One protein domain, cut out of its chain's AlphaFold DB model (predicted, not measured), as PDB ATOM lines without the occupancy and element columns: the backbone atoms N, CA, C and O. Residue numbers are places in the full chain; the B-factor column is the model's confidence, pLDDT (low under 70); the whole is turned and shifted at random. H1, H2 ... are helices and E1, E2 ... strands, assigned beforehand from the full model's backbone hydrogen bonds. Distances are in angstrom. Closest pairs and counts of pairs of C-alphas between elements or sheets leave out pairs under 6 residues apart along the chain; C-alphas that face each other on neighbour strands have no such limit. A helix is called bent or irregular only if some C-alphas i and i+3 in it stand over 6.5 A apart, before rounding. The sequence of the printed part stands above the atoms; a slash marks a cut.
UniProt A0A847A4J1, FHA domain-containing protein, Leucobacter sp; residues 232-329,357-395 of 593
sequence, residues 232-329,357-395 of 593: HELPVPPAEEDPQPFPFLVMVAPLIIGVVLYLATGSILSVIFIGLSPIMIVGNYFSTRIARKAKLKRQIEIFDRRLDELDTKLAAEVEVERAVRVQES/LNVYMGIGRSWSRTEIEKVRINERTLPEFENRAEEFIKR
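AT A GLANCE: This is residues 232 to 329 and 357 to 395 of the 593 residues of the protein "FHA domain-containing protein" of Leucobacter sp (UniProt A0A847A4J1). One very long helix, H2, makes the length of a rod; H1 folds back along its first part as a helical hairpin, H3 lies beside it farther along, and E1 is toward the other end. The 137 printed residues include, in order, H1, H2, E1, E2 and H3; neither strand pairs with a named strand. The mostly helix whole is extended, radius of gyration of the C-alphas 28.3 A, spans 98 by 22 by 20 A.

HOW THE PARTS SIT: Residues 232 to 233 pair in parallel with residues 372 to 373 of E2, residues 371 to 373. H1, residues 248 to 265, touches residues 268 to 281 alone of H2, residues 268 to 328, closest at the C-alphas of Met 251 and Pro 278, 5.4 A; this hairpin has a shallow tilt of 23 degrees, opposite ways. H3, residues 383 to 395, is near H2, with 10 pairs of C-alphas within 10 A. O i to N i+4 pairs are within hydrogen-bond range throughout H3, in 12 of 14 in H1 and 52 of 57 in H2.

IN THESE COORDINATES: H1 spans 26.2 A and is irregular, but only just: C-alphas 251 and 254 are 6.8 A apart. H2 spans 87.8 A from C-alpha 268 at (194.675, -106.184, -65.888). E1, residues 358 to 367, spans 17.1 A and bends by 107 degrees at residue 364. E2 spans 6.3 A; H3 spans 18.2 A, ending at (185.230, -45.392, -33.485).

THE WHOLE: Residues 330 to 356 are not printed; C-alphas 329 and 357 are 11.4 A apart. Of the links printed whole, none is long. The pLDDT is under 70 at residues 243 and 376 to 379.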
ATOM      1  N   HIS A 232     194.562 -53.428 -26.719       92.19
ATOM      2  CA  HIS A 232     193.803 -54.598 -27.166       92.19
ATOM      3  C   HIS A 232     194.202 -55.011 -28.579       92.19
ATOM      4  O   HIS A 232     194.366 -54.179 -29.473       92.19
ATOM      5  N   GLU A 233     194.312 -56.319 -28.790       90.56
ATOM      6  CA  GLU A 233     194.561 -56.895 -30.108       90.56
ATOM      7  C   GLU A 233     193.274 -56.907 -30.938       90.56
ATOM      8  O   GLU A 233     192.234 -57.421 -30.508       90.56
ATOM      9  N   LEU A 234     193.349 -56.396 -32.167       89.12
ATOM     10  CA  LEU A 234     192.240 -56.509 -33.103       89.12
ATOM     11  C   LEU A 234     192.095 -57.964 -33.600       89.12
ATOM     12  O   LEU A 234     193.094 -58.622 -33.906       89.12
ATOM     13  N   PRO A 235     190.867 -58.493 -33.751       88.56
ATOM     14  CA  PRO A 235     190.664 -59.785 -34.395       88.56
ATOM     15  C   PRO A 235     191.207 -59.780 -35.830       88.56
ATOM     16  O   PRO A 235     190.982 -58.839 -36.585       88.56
ATOM     17  N   VAL A 236     191.897 -60.854 -36.226       86.81
ATOM     18  CA  VAL A 236     192.478 -60.974 -37.573       86.81
ATOM     19  C   VAL A 236     191.364 -60.998 -38.631       86.81
ATOM     20  O   VAL A 236     190.538 -61.918 -38.596       86.81
ATOM     21  N   PRO A 237     191.347 -60.049 -39.585       88.06
ATOM     22  CA  PRO A 237     190.367 -60.051 -40.664       88.06
ATOM     23  C   PRO A 237     190.482 -61.303 -41.556       88.06
ATOM     24  O   PRO A 237     191.590 -61.792 -41.806       88.06
ATOM     25  N   PRO A 238     189.362 -61.852 -42.061       88.31
ATOM     26  CA  PRO A 238     189.386 -62.987 -42.976       88.31
ATOM     27  C   PRO A 238     190.046 -62.621 -44.318       88.31
ATOM     28  O   PRO A 238     189.811 -61.556 -44.890       88.31
ATOM     29  N   ALA A 239     190.849 -63.546 -44.841       85.88
ATOM     30  CA  ALA A 239     191.582 -63.400 -46.098       85.88
ATOM     31  C   ALA A 239     191.265 -64.556 -47.057       85.88
ATOM     32  O   ALA A 239     191.018 -65.686 -46.620       85.88
ATOM     33  N   GLU A 240     191.300 -64.292 -48.364       80.00
ATOM     34  CA  GLU A 240     191.115 -65.342 -49.371       80.00
ATOM     35  C   GLU A 240     192.376 -66.209 -49.533       80.00
ATOM     36  O   GLU A 240     193.509 -65.726 -49.575       80.00
ATOM     37  N   GLU A 241     192.181 -67.528 -49.643       75.75
ATOM     38  CA  GLU A 241     193.249 -68.477 -49.980       75.75
ATOM     39  C   GLU A 241     193.382 -68.645 -51.502       75.75
ATOM     40  O   GLU A 241     192.375 -68.860 -52.187       75.75
ATOM     41  N   ASP A 242     194.621 -68.689 -52.015       71.75
ATOM     42  CA  ASP A 242     194.912 -68.852 -53.449       71.75
ATOM     43  C   ASP A 242     194.158 -70.048 -54.051       71.75
ATOM     44  O   ASP A 242     194.194 -71.152 -53.479       71.75
ATOM     45  N   PRO A 243     193.463 -69.897 -55.196       69.00
ATOM     46  CA  PRO A 243     192.888 -71.036 -55.902       69.00
ATOM     47  C   PRO A 243     194.011 -72.021 -56.223       69.00
ATOM     48  O   PRO A 243     194.946 -71.687 -56.947       69.00
ATOM     49  N   GLN A 244     193.943 -73.238 -55.672       76.94
ATOM     50  CA  GLN A 244     194.897 -74.265 -56.069       76.94
ATOM     51  C   GLN A 244     194.587 -74.635 -57.521       76.94
ATOM     52  O   GLN A 244     193.456 -75.051 -57.798       76.94
ATOM     53  N   PRO A 245     195.538 -74.459 -58.457       81.19
ATOM     54  CA  PRO A 245     195.302 -74.834 -59.836       81.19
ATOM     55  C   PRO A 245     195.001 -76.329 -59.889       81.19
ATOM     56  O   PRO A 245     195.609 -77.130 -59.174       81.19
ATOM     57  N   PHE A 246     194.043 -76.711 -60.731       84.94
ATOM     58  CA  PHE A 246     193.714 -78.118 -60.900       84.94
ATOM     59  C   PHE A 246     194.967 -78.871 -61.389       84.94
ATOM     60  O   PHE A 246     195.552 -78.468 -62.401       84.94
ATOM     61  N   PRO A 247     195.418 -79.938 -60.702       86.94
ATOM     62  CA  PRO A 247     196.711 -80.557 -60.972       86.94
ATOM     63  C   PRO A 247     196.635 -81.502 -62.184       86.94
ATOM     64  O   PRO A 247     196.784 -82.719 -62.063       86.94
ATOM     65  N   PHE A 248     196.417 -80.937 -63.378       86.12
ATOM     66  CA  PHE A 248     196.272 -81.677 -64.639       86.12
ATOM     67  C   PHE A 248     197.454 -82.612 -64.909       86.12
ATOM     68  O   PHE A 248     197.258 -83.754 -65.312       86.12
ATOM     69  N   LEU A 249     198.677 -82.152 -64.634       85.56
ATOM     70  CA  LEU A 249     199.893 -82.932 -64.864       85.56
ATOM     71  C   LEU A 249     199.933 -84.187 -63.976       85.56
ATOM     72  O   LEU A 249     200.211 -85.282 -64.462       85.56
ATOM     73  N   VAL A 250     199.561 -84.046 -62.700       85.19
ATOM     74  CA  VAL A 250     199.496 -85.156 -61.732       85.19
ATOM     75  C   VAL A 250     198.346 -86.115 -62.062       85.19
ATOM     76  O   VAL A 250     198.464 -87.313 -61.826       85.19
ATOM     77  N   MET A 251     197.256 -85.621 -62.655       87.88
ATOM     78  CA  MET A 251     196.130 -86.448 -63.099       87.88
ATOM     79  C   MET A 251     196.466 -87.310 -64.326       87.88
ATOM     80  O   MET A 251     196.041 -88.462 -64.397       87.88
ATOM     81  N   VAL A 252     197.220 -86.770 -65.290       86.69
ATOM     82  CA  VAL A 252     197.515 -87.441 -66.571       86.69
ATOM     83  C   VAL A 252     198.745 -88.357 -66.488       86.69
ATOM     84  O   VAL A 252     198.785 -89.382 -67.170       86.69
ATOM     85  N   ALA A 253     199.731 -88.057 -65.636       85.62
ATOM     86  CA  ALA A 253     200.972 -88.837 -65.542       85.62
ATOM     87  C   ALA A 253     200.772 -90.345 -65.237       85.62
ATOM     88  O   ALA A 253     201.365 -91.166 -65.943       85.62
ATOM     89  N   PRO A 254     199.912 -90.763 -64.284       86.69
ATOM     90  CA  PRO A 254     199.643 -92.180 -64.019       86.69
ATOM     91  C   PRO A 254     198.922 -92.875 -65.177       86.69
ATOM     92  O   PRO A 254     199.115 -94.067 -65.392       86.69
ATOM     93  N   LEU A 255     198.119 -92.127 -65.939       86.44
ATOM     94  CA  LEU A 255     197.420 -92.603 -67.133       86.44
ATOM     95  C   LEU A 255     198.422 -92.983 -68.230       86.44
ATOM     96  O   LEU A 255     198.326 -94.068 -68.799       86.44
ATOM     97  N   ILE A 256     199.434 -92.140 -68.462       85.75
ATOM     98  CA  ILE A 256     200.505 -92.400 -69.436       85.75
ATOM     99  C   ILE A 256     201.389 -93.569 -68.984       85.75
ATOM    100  O   ILE A 256     201.558 -94.536 -69.727       85.75
ATOM    101  N   ILE A 257     201.929 -93.509 -67.758       84.88
ATOM    102  CA  ILE A 257     202.780 -94.572 -67.186       84.88
ATOM    103  C   ILE A 257     202.026 -95.899 -67.176       84.88
ATOM    104  O   ILE A 257     202.578 -96.954 -67.472       84.88
ATOM    105  N   GLY A 258     200.741 -95.830 -66.869       83.94
ATOM    106  CA  GLY A 258     199.867 -96.966 -66.774       83.94
ATOM    107  C   GLY A 258     199.610 -97.698 -68.089       83.94
ATOM    108  O   GLY A 258     199.656 -98.929 -68.124       83.94
ATOM    109  N   VAL A 259     199.406 -96.950 -69.178       82.50
ATOM    110  CA  VAL A 259     199.313 -97.507 -70.538       82.50
ATOM    111  C   VAL A 259     200.620 -98.209 -70.918       82.50
ATOM    112  O   VAL A 259     200.589 -99.326 -71.434       82.50
ATOM    113  N   VAL A 260     201.766 -97.600 -70.602       83.62
ATOM    114  CA  VAL A 260     203.090 -98.198 -70.846       83.62
ATOM    115  C   VAL A 260     203.279 -99.485 -70.033       83.62
ATOM    116  O   VAL A 260     203.729-100.497 -70.570       83.62
ATOM    117  N   LEU A 261     202.889 -99.487 -68.755       80.75
ATOM    118  CA  LEU A 261     203.022-100.646 -67.870       80.75
ATOM    119  C   LEU A 261     202.133-101.821 -68.310       80.75
ATOM    120  O   LEU A 261     202.561-102.975 -68.240       80.75
ATOM    121  N   TYR A 262     200.911-101.535 -68.771       83.81
ATOM    122  CA  TYR A 262     199.980-102.541 -69.288       83.81
ATOM    123  C   TYR A 262     200.538-103.241 -70.532       83.81
ATOM    124  O   TYR A 262     200.533-104.471 -70.591       83.81
ATOM    125  N   LEU A 263     201.096-102.469 -71.474       86.12
ATOM    126  CA  LEU A 263     201.748-103.009 -72.671       86.12
ATOM    127  C   LEU A 263     202.958-103.895 -72.333       86.12
ATOM    128  O   LEU A 263     203.230-104.847 -73.058       86.12
ATOM    129  N   ALA A 264     203.665-103.610 -71.236       85.19
ATOM    130  CA  ALA A 264     204.851-104.361 -70.824       85.19
ATOM    131  C   ALA A 264     204.551-105.628 -69.998       85.19
ATOM    132  O   ALA A 264     205.273-106.613 -70.115       85.19
ATOM    133  N   THR A 265     203.524-105.613 -69.138       80.88
ATOM    134  CA  THR A 265     203.285-106.684 -68.141       80.88
ATOM    135  C   THR A 265     202.027-107.521 -68.382       80.88
ATOM    136  O   THR A 265     201.891-108.576 -67.768       80.88
ATOM    137  N   GLY A 266     201.089-107.080 -69.232       81.19
ATOM    138  CA  GLY A 266     199.838-107.800 -69.529       81.19
ATOM    139  C   GLY A 266     198.852-107.926 -68.353       81.19
ATOM    140  O   GLY A 266     197.825-108.591 -68.471       81.19
ATOM    141  N   SER A 267     199.145-107.302 -67.208       81.56
ATOM    142  CA  SER A 267     198.332-107.388 -65.993       81.56
ATOM    143  C   SER A 267     197.148-106.417 -66.032       81.56
ATOM    144  O   SER A 267     197.320-105.198 -66.071       81.56
ATOM    145  N   ILE A 268     195.929-106.958 -65.949       79.25
ATOM    146  CA  ILE A 268     194.675-106.184 -65.888       79.25
ATOM    147  C   ILE A 268     194.567-105.380 -64.579       79.25
ATOM    148  O   ILE A 268     193.989-104.292 -64.568       79.25
ATOM    149  N   LEU A 269     195.159-105.870 -63.481       77.38
ATOM    150  CA  LEU A 269     195.114-105.205 -62.171       77.38
ATOM    151  C   LEU A 269     195.750-103.808 -62.200       77.38
ATOM    152  O   LEU A 269     195.275-102.906 -61.509       77.38
ATOM    153  N   SER A 270     196.764-103.603 -63.045       75.69
ATOM    154  CA  SER A 270     197.412-102.303 -63.236       75.69
ATOM    155  C   SER A 270     196.413-101.258 -63.748       75.69
ATOM    156  O   SER A 270     196.334-100.164 -63.194       75.69
ATOM    157  N   VAL A 271     195.588-101.618 -64.741       77.06
ATOM    158  CA  VAL A 271     194.597-100.736 -65.395       77.06
ATOM    159  C   VAL A 271     193.549-100.219 -64.408       77.06
ATOM    160  O   VAL A 271     193.184 -99.044 -64.448       77.06
ATOM    161  N   ILE A 272     193.110-101.069 -63.476       80.06
ATOM    162  CA  ILE A 272     192.130-100.703 -62.442       80.06
ATOM    163  C   ILE A 272     192.711 -99.646 -61.489       80.06
ATOM    164  O   ILE A 272     192.046 -98.657 -61.179       80.06
ATOM    165  N   PHE A 273     193.967 -99.813 -61.066       75.94
ATOM    166  CA  PHE A 273     194.640 -98.877 -60.160       75.94
ATOM    167  C   PHE A 273     194.882 -97.502 -60.813       75.94
ATOM    168  O   PHE A 273     194.744 -96.464 -60.167       75.94
ATOM    169  N   ILE A 274     195.170 -97.487 -62.119       82.94
ATOM    170  CA  ILE A 274     195.346 -96.266 -62.920       82.94
ATOM    171  C   ILE A 274     194.022 -95.514 -63.090       82.94
ATOM    172  O   ILE A 274     193.999 -94.291 -62.978       82.94
ATOM    173  N   GLY A 275     192.914 -96.227 -63.323       82.12
ATOM    174  CA  GLY A 275     191.584 -95.625 -63.471       82.12
ATOM    175  C   GLY A 275     191.043 -94.983 -62.186       82.12
ATOM    176  O   GLY A 275     190.305 -94.003 -62.254       82.12
ATOM    177  N   LEU A 276     191.447 -95.484 -61.014       85.06
ATOM    178  CA  LEU A 276     191.060 -94.927 -59.710       85.06
ATOM    179  C   LEU A 276     191.752 -93.590 -59.389       85.06
ATOM    180  O   LEU A 276     191.173 -92.750 -58.700       85.06
ATOM    181  N   SER A 277     192.965 -93.358 -59.904       86.38
ATOM    182  CA  SER A 277     193.761 -92.159 -59.593       86.38
ATOM    183  C   SER A 277     193.089 -90.838 -60.031       86.38
ATOM    184  O   SER A 277     192.959 -89.937 -59.197       86.38
ATOM    185  N   PRO A 278     192.585 -90.690 -61.275       86.25
ATOM    186  CA  PRO A 278     191.848 -89.493 -61.687       86.25
ATOM    187  C   PRO A 278     190.595 -89.231 -60.846       86.25
ATOM    188  O   PRO A 278     190.323 -88.086 -60.494       86.25
ATOM    189  N   ILE A 279     189.862 -90.286 -60.471       88.94
ATOM    190  CA  ILE A 279     188.646 -90.181 -59.651       88.94
ATOM    191  C   ILE A 279     188.986 -89.622 -58.262       88.94
ATOM    192  O   ILE A 279     188.305 -88.717 -57.781       88.94
ATOM    193  N   MET A 280     190.074 -90.097 -57.648       87.75
ATOM    194  CA  MET A 280     190.554 -89.608 -56.350       87.75
ATOM    195  C   MET A 280     191.005 -88.144 -56.404       87.75
ATOM    196  O   MET A 280     190.667 -87.370 -55.511       87.75
ATOM    197  N   ILE A 281     191.733 -87.738 -57.451       88.31
ATOM    198  CA  ILE A 281     192.209 -86.353 -57.612       88.31
ATOM    199  C   ILE A 281     191.032 -85.390 -57.796       88.31
ATOM    200  O   ILE A 281     190.989 -84.338 -57.156       88.31
ATOM    201  N   VAL A 282     190.053 -85.765 -58.624       88.81
ATOM    202  CA  VAL A 282     188.825 -84.984 -58.819       88.81
ATOM    203  C   VAL A 282     188.028 -84.908 -57.514       88.81
ATOM    204  O   VAL A 282     187.631 -83.815 -57.110       88.81
ATOM    205  N   GLY A 283     187.853 -86.034 -56.815       87.62
ATOM    206  CA  GLY A 283     187.189 -86.079 -55.510       87.62
ATOM    207  C   GLY A 283     187.866 -85.174 -54.476       87.62
ATOM    208  O   GLY A 283     187.193 -84.379 -53.819       87.62
ATOM    209  N   ASN A 284     189.199 -85.218 -54.396       87.94
ATOM    210  CA  ASN A 284     189.977 -84.367 -53.504       87.94
ATOM    211  C   ASN A 284     189.798 -82.880 -53.854       87.94
ATOM    212  O   ASN A 284     189.492 -82.089 -52.969       87.94
ATOM    213  N   TYR A 285     189.879 -82.501 -55.134       87.81
ATOM    214  CA  TYR A 285     189.691 -81.114 -55.582       87.81
ATOM    215  C   TYR A 285     188.302 -80.543 -55.241       87.81
ATOM    216  O   TYR A 285     188.176 -79.396 -54.804       87.81
ATOM    217  N   PHE A 286     187.236 -81.335 -55.394       88.00
ATOM    218  CA  PHE A 286     185.902 -80.911 -54.957       88.00
ATOM    219  C   PHE A 286     185.808 -80.814 -53.429       88.00
ATOM    220  O   PHE A 286     185.245 -79.844 -52.915       88.00
ATOM    221  N   SER A 287     186.396 -81.770 -52.702       88.44
ATOM    222  CA  SER A 287     186.402 -81.763 -51.236       88.44
ATOM    223  C   SER A 287     187.153 -80.557 -50.658       88.44
ATOM    224  O   SER A 287     186.638 -79.899 -49.754       88.44
ATOM    225  N   THR A 288     188.304 -80.183 -51.229       87.50
ATOM    226  CA  THR A 288     189.102 -79.028 -50.793       87.50
ATOM    227  C   THR A 288     188.384 -77.716 -51.081       87.50
ATOM    228  O   THR A 288     188.411 -76.810 -50.250       87.50
ATOM    229  N   ARG A 289     187.658 -77.615 -52.201       85.50
ATOM    230  CA  ARG A 289     186.839 -76.438 -52.526       85.50
ATOM    231  C   ARG A 289     185.678 -76.240 -51.546       85.50
ATOM    232  O   ARG A 289     185.410 -75.108 -51.143       85.50
ATOM    233  N   ILE A 290     184.998 -77.322 -51.156       87.31
ATOM    234  CA  ILE A 290     183.922 -77.282 -50.150       87.31
ATOM    235  C   ILE A 290     184.499 -76.932 -48.775       87.31
ATOM    236  O   ILE A 290     184.001 -76.017 -48.116       87.31
ATOM    237  N   ALA A 291     185.583 -77.602 -48.372       86.88
ATOM    238  CA  ALA A 291     186.265 -77.349 -47.105       86.88
ATOM    239  C   ALA A 291     186.758 -75.897 -46.998       86.88
ATOM    240  O   ALA A 291     186.597 -75.278 -45.950       86.88
ATOM    241  N   ARG A 292     187.280 -75.316 -48.087       85.81
ATOM    242  CA  ARG A 292     187.709 -73.911 -48.131       85.81
ATOM    243  C   ARG A 292     186.554 -72.942 -47.895       85.81
ATOM    244  O   ARG A 292     186.684 -72.047 -47.067       85.81
ATOM    245  N   LYS A 293     185.415 -73.129 -48.574       87.31
ATOM    246  CA  LYS A 293     184.224 -72.290 -48.348       87.31
ATOM    247  C   LYS A 293     183.730 -72.383 -46.904       87.31
ATOM    248  O   LYS A 293     183.411 -71.362 -46.303       87.31
ATOM    249  N   ALA A 294     183.700 -73.592 -46.340       89.19
ATOM    250  CA  ALA A 294     183.320 -73.801 -44.946       89.19
ATOM    251  C   ALA A 294     184.313 -73.145 -43.967       89.19
ATOM    252  O   ALA A 294     183.892 -72.543 -42.981       89.19
ATOM    253  N   LYS A 295     185.621 -73.210 -44.253       89.50
ATOM    254  CA  LYS A 295     186.676 -72.566 -43.460       89.50
ATOM    255  C   LYS A 295     186.559 -71.040 -43.484       89.50
ATOM    256  O   LYS A 295     186.592 -70.443 -42.415       89.50
ATOM    257  N   LEU A 296     186.362 -70.434 -44.660       88.31
ATOM    258  CA  LEU A 296     186.163 -68.986 -44.792       88.31
ATOM    259  C   LEU A 296     184.915 -68.529 -44.029       88.31
ATOM    260  O   LEU A 296     184.992 -67.598 -43.236       88.31
ATOM    261  N   LYS A 297     183.788 -69.236 -44.186       91.25
ATOM    262  CA  LYS A 297     182.561 -68.947 -43.426       91.25
ATOM    263  C   LYS A 297     182.811 -68.981 -41.914       91.25
ATOM    264  O   LYS A 297     182.401 -68.073 -41.203       91.25
ATOM    265  N   ARG A 298     183.538 -69.992 -41.431       91.50
ATOM    266  CA  ARG A 298     183.909 -70.105 -40.014       91.50
ATOM    267  C   ARG A 298     184.846 -68.982 -39.555       91.50
ATOM    268  O   ARG A 298     184.740 -68.554 -38.413       91.50
ATOM    269  N   GLN A 299     185.767 -68.522 -40.402       90.25
ATOM    270  CA  GLN A 299     186.632 -67.377 -40.087       90.25
ATOM    271  C   GLN A 299     185.824 -66.085 -39.948       90.25
ATOM    272  O   GLN A 299     186.058 -65.356 -38.992       90.25
ATOM    273  N   ILE A 300     184.852 -65.855 -40.837       91.88
ATOM    274  CA  ILE A 300     183.928 -64.714 -40.764       91.88
ATOM    275  C   ILE A 300     183.127 -64.758 -39.455       91.88
ATOM    276  O   ILE A 300     183.170 -63.805 -38.690       91.88
ATOM    277  N   GLU A 301     182.503 -65.896 -39.128       93.62
ATOM    278  CA  GLU A 301     181.738 -66.055 -37.877       93.62
ATOM    279  C   GLU A 301     182.601 -65.831 -36.619       93.62
ATOM    280  O   GLU A 301     182.139 -65.256 -35.634       93.62
ATOM    281  N   ILE A 302     183.863 -66.284 -36.626       93.25
ATOM    282  CA  ILE A 302     184.797 -66.056 -35.510       93.25
ATOM    283  C   ILE A 302     185.192 -64.582 -35.419       93.25
ATOM    284  O   ILE A 302     185.284 -64.067 -34.306       93.25
ATOM    285  N   PHE A 303     185.459 -63.938 -36.557       91.81
ATOM    286  CA  PHE A 303     185.804 -62.523 -36.625       91.81
ATOM    287  C   PHE A 303     184.663 -61.665 -36.079       91.81
ATOM    288  O   PHE A 303     184.899 -60.902 -35.150       91.81
ATOM    289  N   ASP A 304     183.437 -61.868 -36.569       92.81
ATOM    290  CA  ASP A 304     182.251 -61.127 -36.128       92.81
ATOM    291  C   ASP A 304     182.034 -61.270 -34.620       92.81
ATOM    292  O   ASP A 304     181.974 -60.275 -33.904       92.81
ATOM    293  N   ARG A 305     182.031 -62.508 -34.106       95.50
ATOM    294  CA  ARG A 305     181.845 -62.749 -32.670       95.50
ATOM    295  C   ARG A 305     182.924 -62.074 -31.823       95.50
ATOM    296  O   ARG A 305     182.613 -61.501 -30.787       95.50
ATOM    297  N   ARG A 306     184.195 -62.159 -32.233       93.62
ATOM    298  CA  ARG A 306     185.296 -61.526 -31.488       93.62
ATOM    299  C   ARG A 306     185.237 -60.005 -31.560       93.62
ATOM    300  O   ARG A 306     185.624 -59.355 -30.596       93.62
ATOM    301  N   LEU A 307     184.784 -59.452 -32.683       93.44
ATOM    302  CA  LEU A 307     184.611 -58.013 -32.837       93.44
ATOM    303  C   LEU A 307     183.483 -57.505 -31.928       93.44
ATOM    304  O   LEU A 307     183.675 -56.495 -31.266       93.44
ATOM    305  N   ASP A 308     182.373 -58.240 -31.817       95.38
ATOM    306  CA  ASP A 308     181.262 -57.911 -30.911       95.38
ATOM    307  C   ASP A 308     181.654 -58.041 -29.422       95.38
ATOM    308  O   ASP A 308     181.295 -57.201 -28.590       95.38
ATOM    309  N   GLU A 309     182.422 -59.081 -29.071       95.62
ATOM    310  CA  GLU A 309     182.996 -59.250 -27.726       95.62
ATOM    311  C   GLU A 309     183.923 -58.075 -27.371       95.62
ATOM    312  O   GLU A 309     183.845 -57.532 -26.265       95.62
ATOM    313  N   LEU A 310     184.768 -57.652 -28.319       95.12
ATOM    314  CA  LEU A 310     185.661 -56.510 -28.151       95.12
ATOM    315  C   LEU A 310     184.892 -55.182 -28.082       95.12
ATOM    316  O   LEU A 310     185.224 -54.355 -27.242       95.12
ATOM    317  N   ASP A 311     183.848 -54.990 -28.894       96.06
ATOM    318  CA  ASP A 311     182.976 -53.803 -28.860       96.06
ATOM    319  C   ASP A 311     182.347 -53.630 -27.473       96.06
ATOM    320  O   ASP A 311     182.443 -52.567 -26.867       96.06
ATOM    321  N   THR A 312     181.792 -54.713 -26.922       96.44
ATOM    322  CA  THR A 312     181.178 -54.707 -25.585       96.44
ATOM    323  C   THR A 312     182.199 -54.364 -24.499       96.44
ATOM    324  O   THR A 312     181.898 -53.605 -23.575       96.44
ATOM    325  N   LYS A 313     183.420 -54.908 -24.607       95.50
ATOM    326  CA  LYS A 313     184.510 -54.639 -23.663       95.50
ATOM    327  C   LYS A 313     184.958 -53.175 -23.729       95.50
ATOM    328  O   LYS A 313     184.993 -52.505 -22.701       95.50
ATOM    329  N   LEU A 314     185.239 -52.668 -24.930       95.12
ATOM    330  CA  LEU A 314     185.701 -51.296 -25.141       95.12
ATOM    331  C   LEU A 314     184.635 -50.265 -24.766       95.12
ATOM    332  O   LEU A 314     184.963 -49.249 -24.164       95.12
ATOM    333  N   ALA A 315     183.356 -50.530 -25.044       95.12
ATOM    334  CA  ALA A 315     182.263 -49.656 -24.625       95.12
ATOM    335  C   ALA A 315     182.191 -49.506 -23.094       95.12
ATOM    336  O   ALA A 315     181.963 -48.407 -22.589       95.12
ATOM    337  N   ALA A 316     182.426 -50.589 -22.343       95.12
ATOM    338  CA  ALA A 316     182.501 -50.527 -20.885       95.12
ATOM    339  C   ALA A 316     183.752 -49.768 -20.404       95.12
ATOM    340  O   ALA A 316     183.663 -48.961 -19.479       95.12
ATOM    341  N   GLU A 317     184.904 -49.988 -21.043       94.56
ATOM    342  CA  GLU A 317     186.148 -49.280 -20.721       94.56
ATOM    343  C   GLU A 317     186.066 -47.778 -21.000       94.56
ATOM    344  O   GLU A 317     186.574 -46.998 -20.203       94.56
ATOM    345  N   VAL A 318     185.380 -47.358 -22.067       95.06
ATOM    346  CA  VAL A 318     185.139 -45.941 -22.388       95.06
ATOM    347  C   VAL A 318     184.423 -45.229 -21.239       95.06
ATOM    348  O   VAL A 318     184.818 -44.130 -20.850       95.06
ATOM    349  N   GLU A 319     183.403 -45.848 -20.644       95.38
ATOM    350  CA  GLU A 319     182.681 -45.238 -19.522       95.38
ATOM    351  C   GLU A 319     183.527 -45.180 -18.244       95.38
ATOM    352  O   GLU A 319     183.473 -44.191 -17.506       95.38
ATOM    353  N   VAL A 320     184.378 -46.184 -18.014       95.00
ATOM    354  CA  VAL A 320     185.356 -46.157 -16.918       95.00
ATOM    355  C   VAL A 320     186.412 -45.072 -17.151       95.00
ATOM    356  O   VAL A 320     186.673 -44.283 -16.244       95.00
ATOM    357  N   GLU A 321     186.983 -44.977 -18.357       94.19
ATOM    358  CA  GLU A 321     187.948 -43.935 -18.723       94.19
ATOM    359  C   GLU A 321     187.339 -42.548 -18.498       94.19
ATOM    360  O   GLU A 321     187.955 -41.702 -17.845       94.19
ATOM    361  N   ARG A 322     186.112 -42.321 -18.986       94.62
ATOM    362  CA  ARG A 322     185.385 -41.060 -18.801       94.62
ATOM    363  C   ARG A 322     185.273 -40.701 -17.324       94.62
ATOM    364  O   ARG A 322     185.648 -39.595 -16.934       94.62
ATOM    365  N   ALA A 323     184.784 -41.631 -16.503       93.19
ATOM    366  CA  ALA A 323     184.573 -41.404 -15.079       93.19
ATOM    367  C   ALA A 323     185.885 -41.098 -14.339       93.19
ATOM    368  O   ALA A 323     185.932 -40.170 -13.531       93.19
ATOM    369  N   VAL A 324     186.965 -41.829 -14.639       92.44
ATOM    370  CA  VAL A 324     188.270 -41.605 -14.002       92.44
ATOM    371  C   VAL A 324     188.884 -40.278 -14.450       92.44
ATOM    372  O   VAL A 324     189.362 -39.522 -13.609       92.44
ATOM    373  N   ARG A 325     188.802 -39.915 -15.738       90.56
ATOM    374  CA  ARG A 325     189.327 -38.627 -16.236       90.56
ATOM    375  C   ARG A 325     188.612 -37.420 -15.623       90.56
ATOM    376  O   ARG A 325     189.263 -36.412 -15.357       90.56
ATOM    377  N   VAL A 326     187.309 -37.523 -15.348       89.75
ATOM    378  CA  VAL A 326     186.562 -36.497 -14.592       89.75
ATOM    379  C   VAL A 326     187.078 -36.370 -13.153       89.75
ATOM    380  O   VAL A 326     187.196 -35.262 -12.641       89.75
ATOM    381  N   GLN A 327     187.455 -37.473 -12.504       88.00
ATOM    382  CA  GLN A 327     188.022 -37.435 -11.149       88.00
ATOM    383  C   GLN A 327     189.461 -36.892 -11.104       88.00
ATOM    384  O   GLN A 327     189.817 -36.201 -10.145       88.00
ATOM    385  N   GLU A 328     190.275 -37.182 -12.126       87.94
ATOM    386  CA  GLU A 328     191.634 -36.635 -12.304       87.94
ATOM    387  C   GLU A 328     191.613 -35.105 -12.497       87.94
ATOM    388  O   GLU A 328     192.542 -34.388 -12.112       87.94
ATOM    389  N   SER A 329     190.557 -34.585 -13.127       88.75
ATOM    390  CA  SER A 329     190.390 -33.161 -13.436       88.75
ATOM    391  C   SER A 329     189.057 -32.641 -12.904       88.75
ATOM    392  O   SER A 329     188.098 -32.538 -13.671       88.75
ATOM    393  N   LEU A 357     200.025 -27.643 -12.295       91.38
ATOM    394  CA  LEU A 357     199.735 -26.645 -13.336       91.38
ATOM    395  C   LEU A 357     198.933 -27.162 -14.544       91.38
ATOM    396  O   LEU A 357     198.882 -26.489 -15.577       91.38
ATOM    397  N   ASN A 358     198.268 -28.313 -14.430       91.12
ATOM    398  CA  ASN A 358     197.218 -28.665 -15.377       91.12
ATOM    399  C   ASN A 358     196.019 -27.736 -15.171       91.12
ATOM    400  O   ASN A 358     195.666 -27.399 -14.041       91.12
ATOM    401  N   VAL A 359     195.341 -27.357 -16.240       90.69
ATOM    402  CA  VAL A 359     194.129 -26.540 -16.170       90.69
ATOM    403  C   VAL A 359     193.051 -27.171 -17.014       90.69
ATOM    404  O   VAL A 359     193.305 -27.611 -18.134       90.69
ATOM    405  N   TYR A 360     191.855 -27.256 -16.443       91.50
ATOM    406  CA  TYR A 360     190.703 -27.817 -17.116       91.50
ATOM    407  C   TYR A 360     190.027 -26.723 -17.945       91.50
ATOM    408  O   TYR A 360     189.590 -25.699 -17.417       91.50
ATOM    409  N   MET A 361     189.970 -26.961 -19.255       90.56
ATOM    410  CA  MET A 361     189.502 -26.002 -20.256       90.56
ATOM    411  C   MET A 361     188.028 -26.195 -20.640       90.56
ATOM    412  O   MET A 361     187.452 -25.377 -21.348       90.56
ATOM    413  N   GLY A 362     187.409 -27.290 -20.196       90.56
ATOM    414  CA  GLY A 362     186.034 -27.650 -20.541       90.56
ATOM    415  C   GLY A 362     185.887 -29.120 -20.918       90.56
ATOM    416  O   GLY A 362     186.855 -29.882 -20.936       90.56
ATOM    417  N   ILE A 363     184.656 -29.527 -21.216       92.31
ATOM    418  CA  ILE A 363     184.340 -30.886 -21.665       92.31
ATOM    419  C   ILE A 363     184.378 -30.922 -23.189       92.31
ATOM    420  O   ILE A 363     183.790 -30.069 -23.849       92.31
ATOM    421  N   GLY A 364     185.025 -31.938 -23.751       93.25
ATOM    422  CA  GLY A 364     185.095 -32.101 -25.195       93.25
ATOM    423  C   GLY A 364     185.420 -33.522 -25.622       93.25
ATOM    424  O   GLY A 364     185.252 -34.481 -24.865       93.25
ATOM    425  N   ARG A 365     185.884 -33.635 -26.865       93.00
ATOM    426  CA  ARG A 365     186.394 -34.871 -27.454       93.00
ATOM    427  C   ARG A 365     187.907 -34.908 -27.335       93.00
ATOM    428  O   ARG A 365     188.582 -33.941 -27.679       93.00
ATOM    429  N   SER A 366     188.439 -36.037 -26.893       91.19
ATOM    430  CA  SER A 366     189.877 -36.264 -26.770       91.19
ATOM    431  C   SER A 366     190.242 -37.644 -27.305       91.19
ATOM    432  O   SER A 366     189.365 -38.465 -27.554       91.19
ATOM    433  N   TRP A 367     191.532 -37.915 -27.487       90.31
ATOM    434  CA  TRP A 367     191.987 -39.272 -27.773       90.31
ATOM    435  C   TRP A 367     191.711 -40.191 -26.581       90.31
ATOM    436  O   TRP A 367     191.854 -39.776 -25.422       90.31
ATOM    437  N   SER A 368     191.306 -41.420 -26.899       90.75
ATOM    438  CA  SER A 368     191.214 -42.520 -25.940       90.75
ATOM    439  C   SER A 368     192.604 -42.842 -25.399       90.75
ATOM    440  O   SER A 368     193.592 -42.768 -26.138       90.75
ATOM    441  N   ARG A 369     192.696 -43.184 -24.112       88.94
ATOM    442  CA  ARG A 369     193.953 -43.695 -23.546       88.94
ATOM    443  C   ARG A 369     194.161 -45.172 -23.859       88.94
ATOM    444  O   ARG A 369     195.304 -45.616 -23.854       88.94
ATOM    445  N   THR A 370     193.075 -45.890 -24.125       90.25
ATOM    446  CA  THR A 370     193.058 -47.283 -24.570       90.25
ATOM    447  C   THR A 370     193.425 -47.360 -26.049       90.25
ATOM    448  O   THR A 370     192.824 -46.676 -26.880       90.25
ATOM    449  N   GLU A 371     194.394 -48.209 -26.380       88.69
ATOM    450  CA  GLU A 371     194.911 -48.368 -27.738       88.69
ATOM    451  C   GLU A 371     194.440 -49.685 -28.359       88.69
ATOM    452  O   GLU A 371     194.329 -50.713 -27.691       88.69
ATOM    453  N   ILE A 372     194.185 -49.670 -29.666       89.31
ATOM    454  CA  ILE A 372     193.852 -50.873 -30.433       89.31
ATOM    455  C   ILE A 372     195.007 -51.133 -31.390       89.31
ATOM    456  O   ILE A 372     195.286 -50.317 -32.275       89.31
ATOM    457  N   GLU A 373     195.692 -52.260 -31.209       85.44
ATOM    458  CA  GLU A 373     196.834 -52.605 -32.044       85.44
ATOM    459  C   GLU A 373     196.370 -52.880 -33.479       85.44
ATOM    460  O   GLU A 373     195.492 -53.710 -33.741       85.44
ATOM    461  N   LYS A 374     196.983 -52.177 -34.437       77.00
ATOM    462  CA  LYS A 374     196.737 -52.420 -35.857       77.00
ATOM    463  C   LYS A 374     197.374 -53.748 -36.252       77.00
ATOM    464  O   LYS A 374     198.596 -53.860 -36.344       77.00
ATOM    465  N   VAL A 375     196.546 -54.746 -36.545       70.50
ATOM    466  CA  VAL A 375     197.012 -56.006 -37.136       70.50
ATOM    467  C   VAL A 375     197.619 -55.720 -38.510       70.50
ATOM    468  O   VAL A 375     197.075 -54.938 -39.288       70.50
ATOM    469  N   ARG A 376     198.747 -56.370 -38.833       64.31
ATOM    470  CA  ARG A 376     199.331 -56.322 -40.180       64.31
ATOM    471  C   ARG A 376     198.334 -56.889 -41.185       64.31
ATOM    472  O   ARG A 376     198.126 -58.101 -41.246       64.31
ATOM    473  N   ILE A 377     197.738 -56.002 -41.967       64.75
ATOM    474  CA  ILE A 377     196.849 -56.361 -43.062       64.75
ATOM    475  C   ILE A 377     197.707 -57.010 -44.152       64.75
ATOM    476  O   ILE A 377     198.660 -56.419 -44.658       64.75
ATOM    477  N   ASN A 378     197.398 -58.262 -44.484       67.00
ATOM    478  CA  ASN A 378     197.986 -58.920 -45.646       67.00
ATOM    479  C   ASN A 378     197.286 -58.399 -46.910       67.00
ATOM    480  O   ASN A 378     196.075 -58.200 -46.876       67.00
ATOM    481  N   GLU A 379     197.988 -58.314 -48.048       68.00
ATOM    482  CA  GLU A 379     197.431 -57.896 -49.360       68.00
ATOM    483  C   GLU A 379     196.193 -58.697 -49.824       68.00
ATOM    484  O   GLU A 379     195.533 -58.343 -50.794       68.00
ATOM    485  N   ARG A 380     195.898 -59.817 -49.158       73.75
ATOM    486  CA  ARG A 380     194.832 -60.775 -49.491       73.75
ATOM    487  C   ARG A 380     193.623 -60.688 -48.564       73.75
ATOM    488  O   ARG A 380     192.728 -61.535 -48.632       73.75
ATOM    489  N   THR A 381     193.644 -59.733 -47.645       80.44
ATOM    490  CA  THR A 381     192.514 -59.454 -46.767       80.44
ATOM    491  C   THR A 381     191.335 -59.009 -47.617       80.44
ATOM    492  O   THR A 381     191.498 -58.279 -48.592       80.44
ATOM    493  N   LEU A 382     190.141 -59.492 -47.287       83.50
ATOM    494  CA  LEU A 382     188.937 -59.060 -47.983       83.50
ATOM    495  C   LEU A 382     188.682 -57.568 -47.680       83.50
ATOM    496  O   LEU A 382     188.531 -57.236 -46.500       83.50
ATOM    497  N   PRO A 383     188.560 -56.684 -48.695       85.50
ATOM    498  CA  PRO A 383     188.459 -55.234 -48.477       85.50
ATOM    499  C   PRO A 383     187.298 -54.807 -47.571       85.50
ATOM    500  O   PRO A 383     187.398 -53.837 -46.831       85.50
ATOM    501  N   GLU A 384     186.184 -55.545 -47.594       88.75
ATOM    502  CA  GLU A 384     185.032 -55.288 -46.721       88.75
ATOM    503  C   GLU A 384     185.388 -55.420 -45.231       88.75
ATOM    504  O   GLU A 384     185.006 -54.581 -44.418       88.75
ATOM    505  N   PHE A 385     186.150 -56.456 -44.873       87.56
ATOM    506  CA  PHE A 385     186.526 -56.720 -43.485       87.56
ATOM    507  C   PHE A 385     187.680 -55.836 -43.021       87.56
ATOM    508  O   PHE A 385     187.748 -55.503 -41.842       87.56
ATOM    509  N   GLU A 386     188.551 -55.432 -43.946       85.94
ATOM    510  CA  GLU A 386     189.568 -54.408 -43.711       85.94
ATOM    511  C   GLU A 386     188.921 -53.061 -43.370       85.94
ATOM    512  O   GLU A 386     189.163 -52.530 -42.290       85.94
ATOM    513  N   ASN A 387     188.000 -52.573 -44.208       88.31
ATOM    514  CA  ASN A 387     187.274 -51.327 -43.951       88.31
ATOM    515  C   ASN A 387     186.512 -51.375 -42.620       88.31
ATOM    516  O   ASN A 387     186.540 -50.422 -41.845       88.31
ATOM    517  N   ARG A 388     185.858 -52.503 -42.318       89.56
ATOM    518  CA  ARG A 388     185.112 -52.678 -41.065       89.56
ATOM    519  C   ARG A 388     186.029 -52.673 -39.834       89.56
ATOM    520  O   ARG A 388     185.654 -52.124 -38.801       89.56
ATOM    521  N   ALA A 389     187.226 -53.247 -39.945       88.88
ATOM    522  CA  ALA A 389     188.272 -53.172 -38.927       88.88
ATOM    523  C   ALA A 389     188.785 -51.732 -38.727       88.88
ATOM    524  O   ALA A 389     188.922 -51.280 -37.590       88.88
ATOM    525  N   GLU A 390     189.030 -50.993 -39.809       88.62
ATOM    526  CA  GLU A 390     189.461 -49.592 -39.741       88.62
ATOM    527  C   GLU A 390     188.389 -48.676 -39.135       88.62
ATOM    528  O   GLU A 390     188.696 -47.851 -38.272       88.62
ATOM    529  N   GLU A 391     187.124 -48.842 -39.531       90.88
ATOM    530  CA  GLU A 391     185.989 -48.122 -38.945       90.88
ATOM    531  C   GLU A 391     185.839 -48.415 -37.449       90.88
ATOM    532  O   GLU A 391     185.544 -47.506 -36.669       90.88
ATOM    533  N   PHE A 392     186.074 -49.665 -37.039       91.94
ATOM    534  CA  PHE A 392     186.059 -50.064 -35.634       91.94
ATOM    535  C   PHE A 392     187.159 -49.361 -34.830       91.94
ATOM    536  O   PHE A 392     186.868 -48.772 -33.791       91.94
ATOM    537  N   ILE A 393     188.400 -49.346 -35.332       91.06
ATOM    538  CA  ILE A 393     189.509 -48.618 -34.690       91.06
ATOM    539  C   ILE A 393     189.167 -47.131 -34.573       91.06
ATOM    540  O   ILE A 393     189.280 -46.548 -33.497       91.06
ATOM    541  N   LYS A 394     188.699 -46.521 -35.666       91.19
ATOM    542  CA  LYS A 394     188.368 -45.093 -35.715       91.19
ATOM    543  C   LYS A 394     187.263 -44.710 -34.728       91.19
ATOM    544  O   LYS A 394     187.281 -43.604 -34.195       91.19
ATOM    545  N   ARG A 395     186.306 -45.608 -34.467       92.81
ATOM    546  CA  ARG A 395     185.230 -45.392 -33.485       92.81
ATOM    547  C   ARG A 395     185.770 -45.209 -32.065       92.81
ATOM    548  O   ARG A 395     185.269 -44.347 -31.354       92.81
TER     549      ARG A 395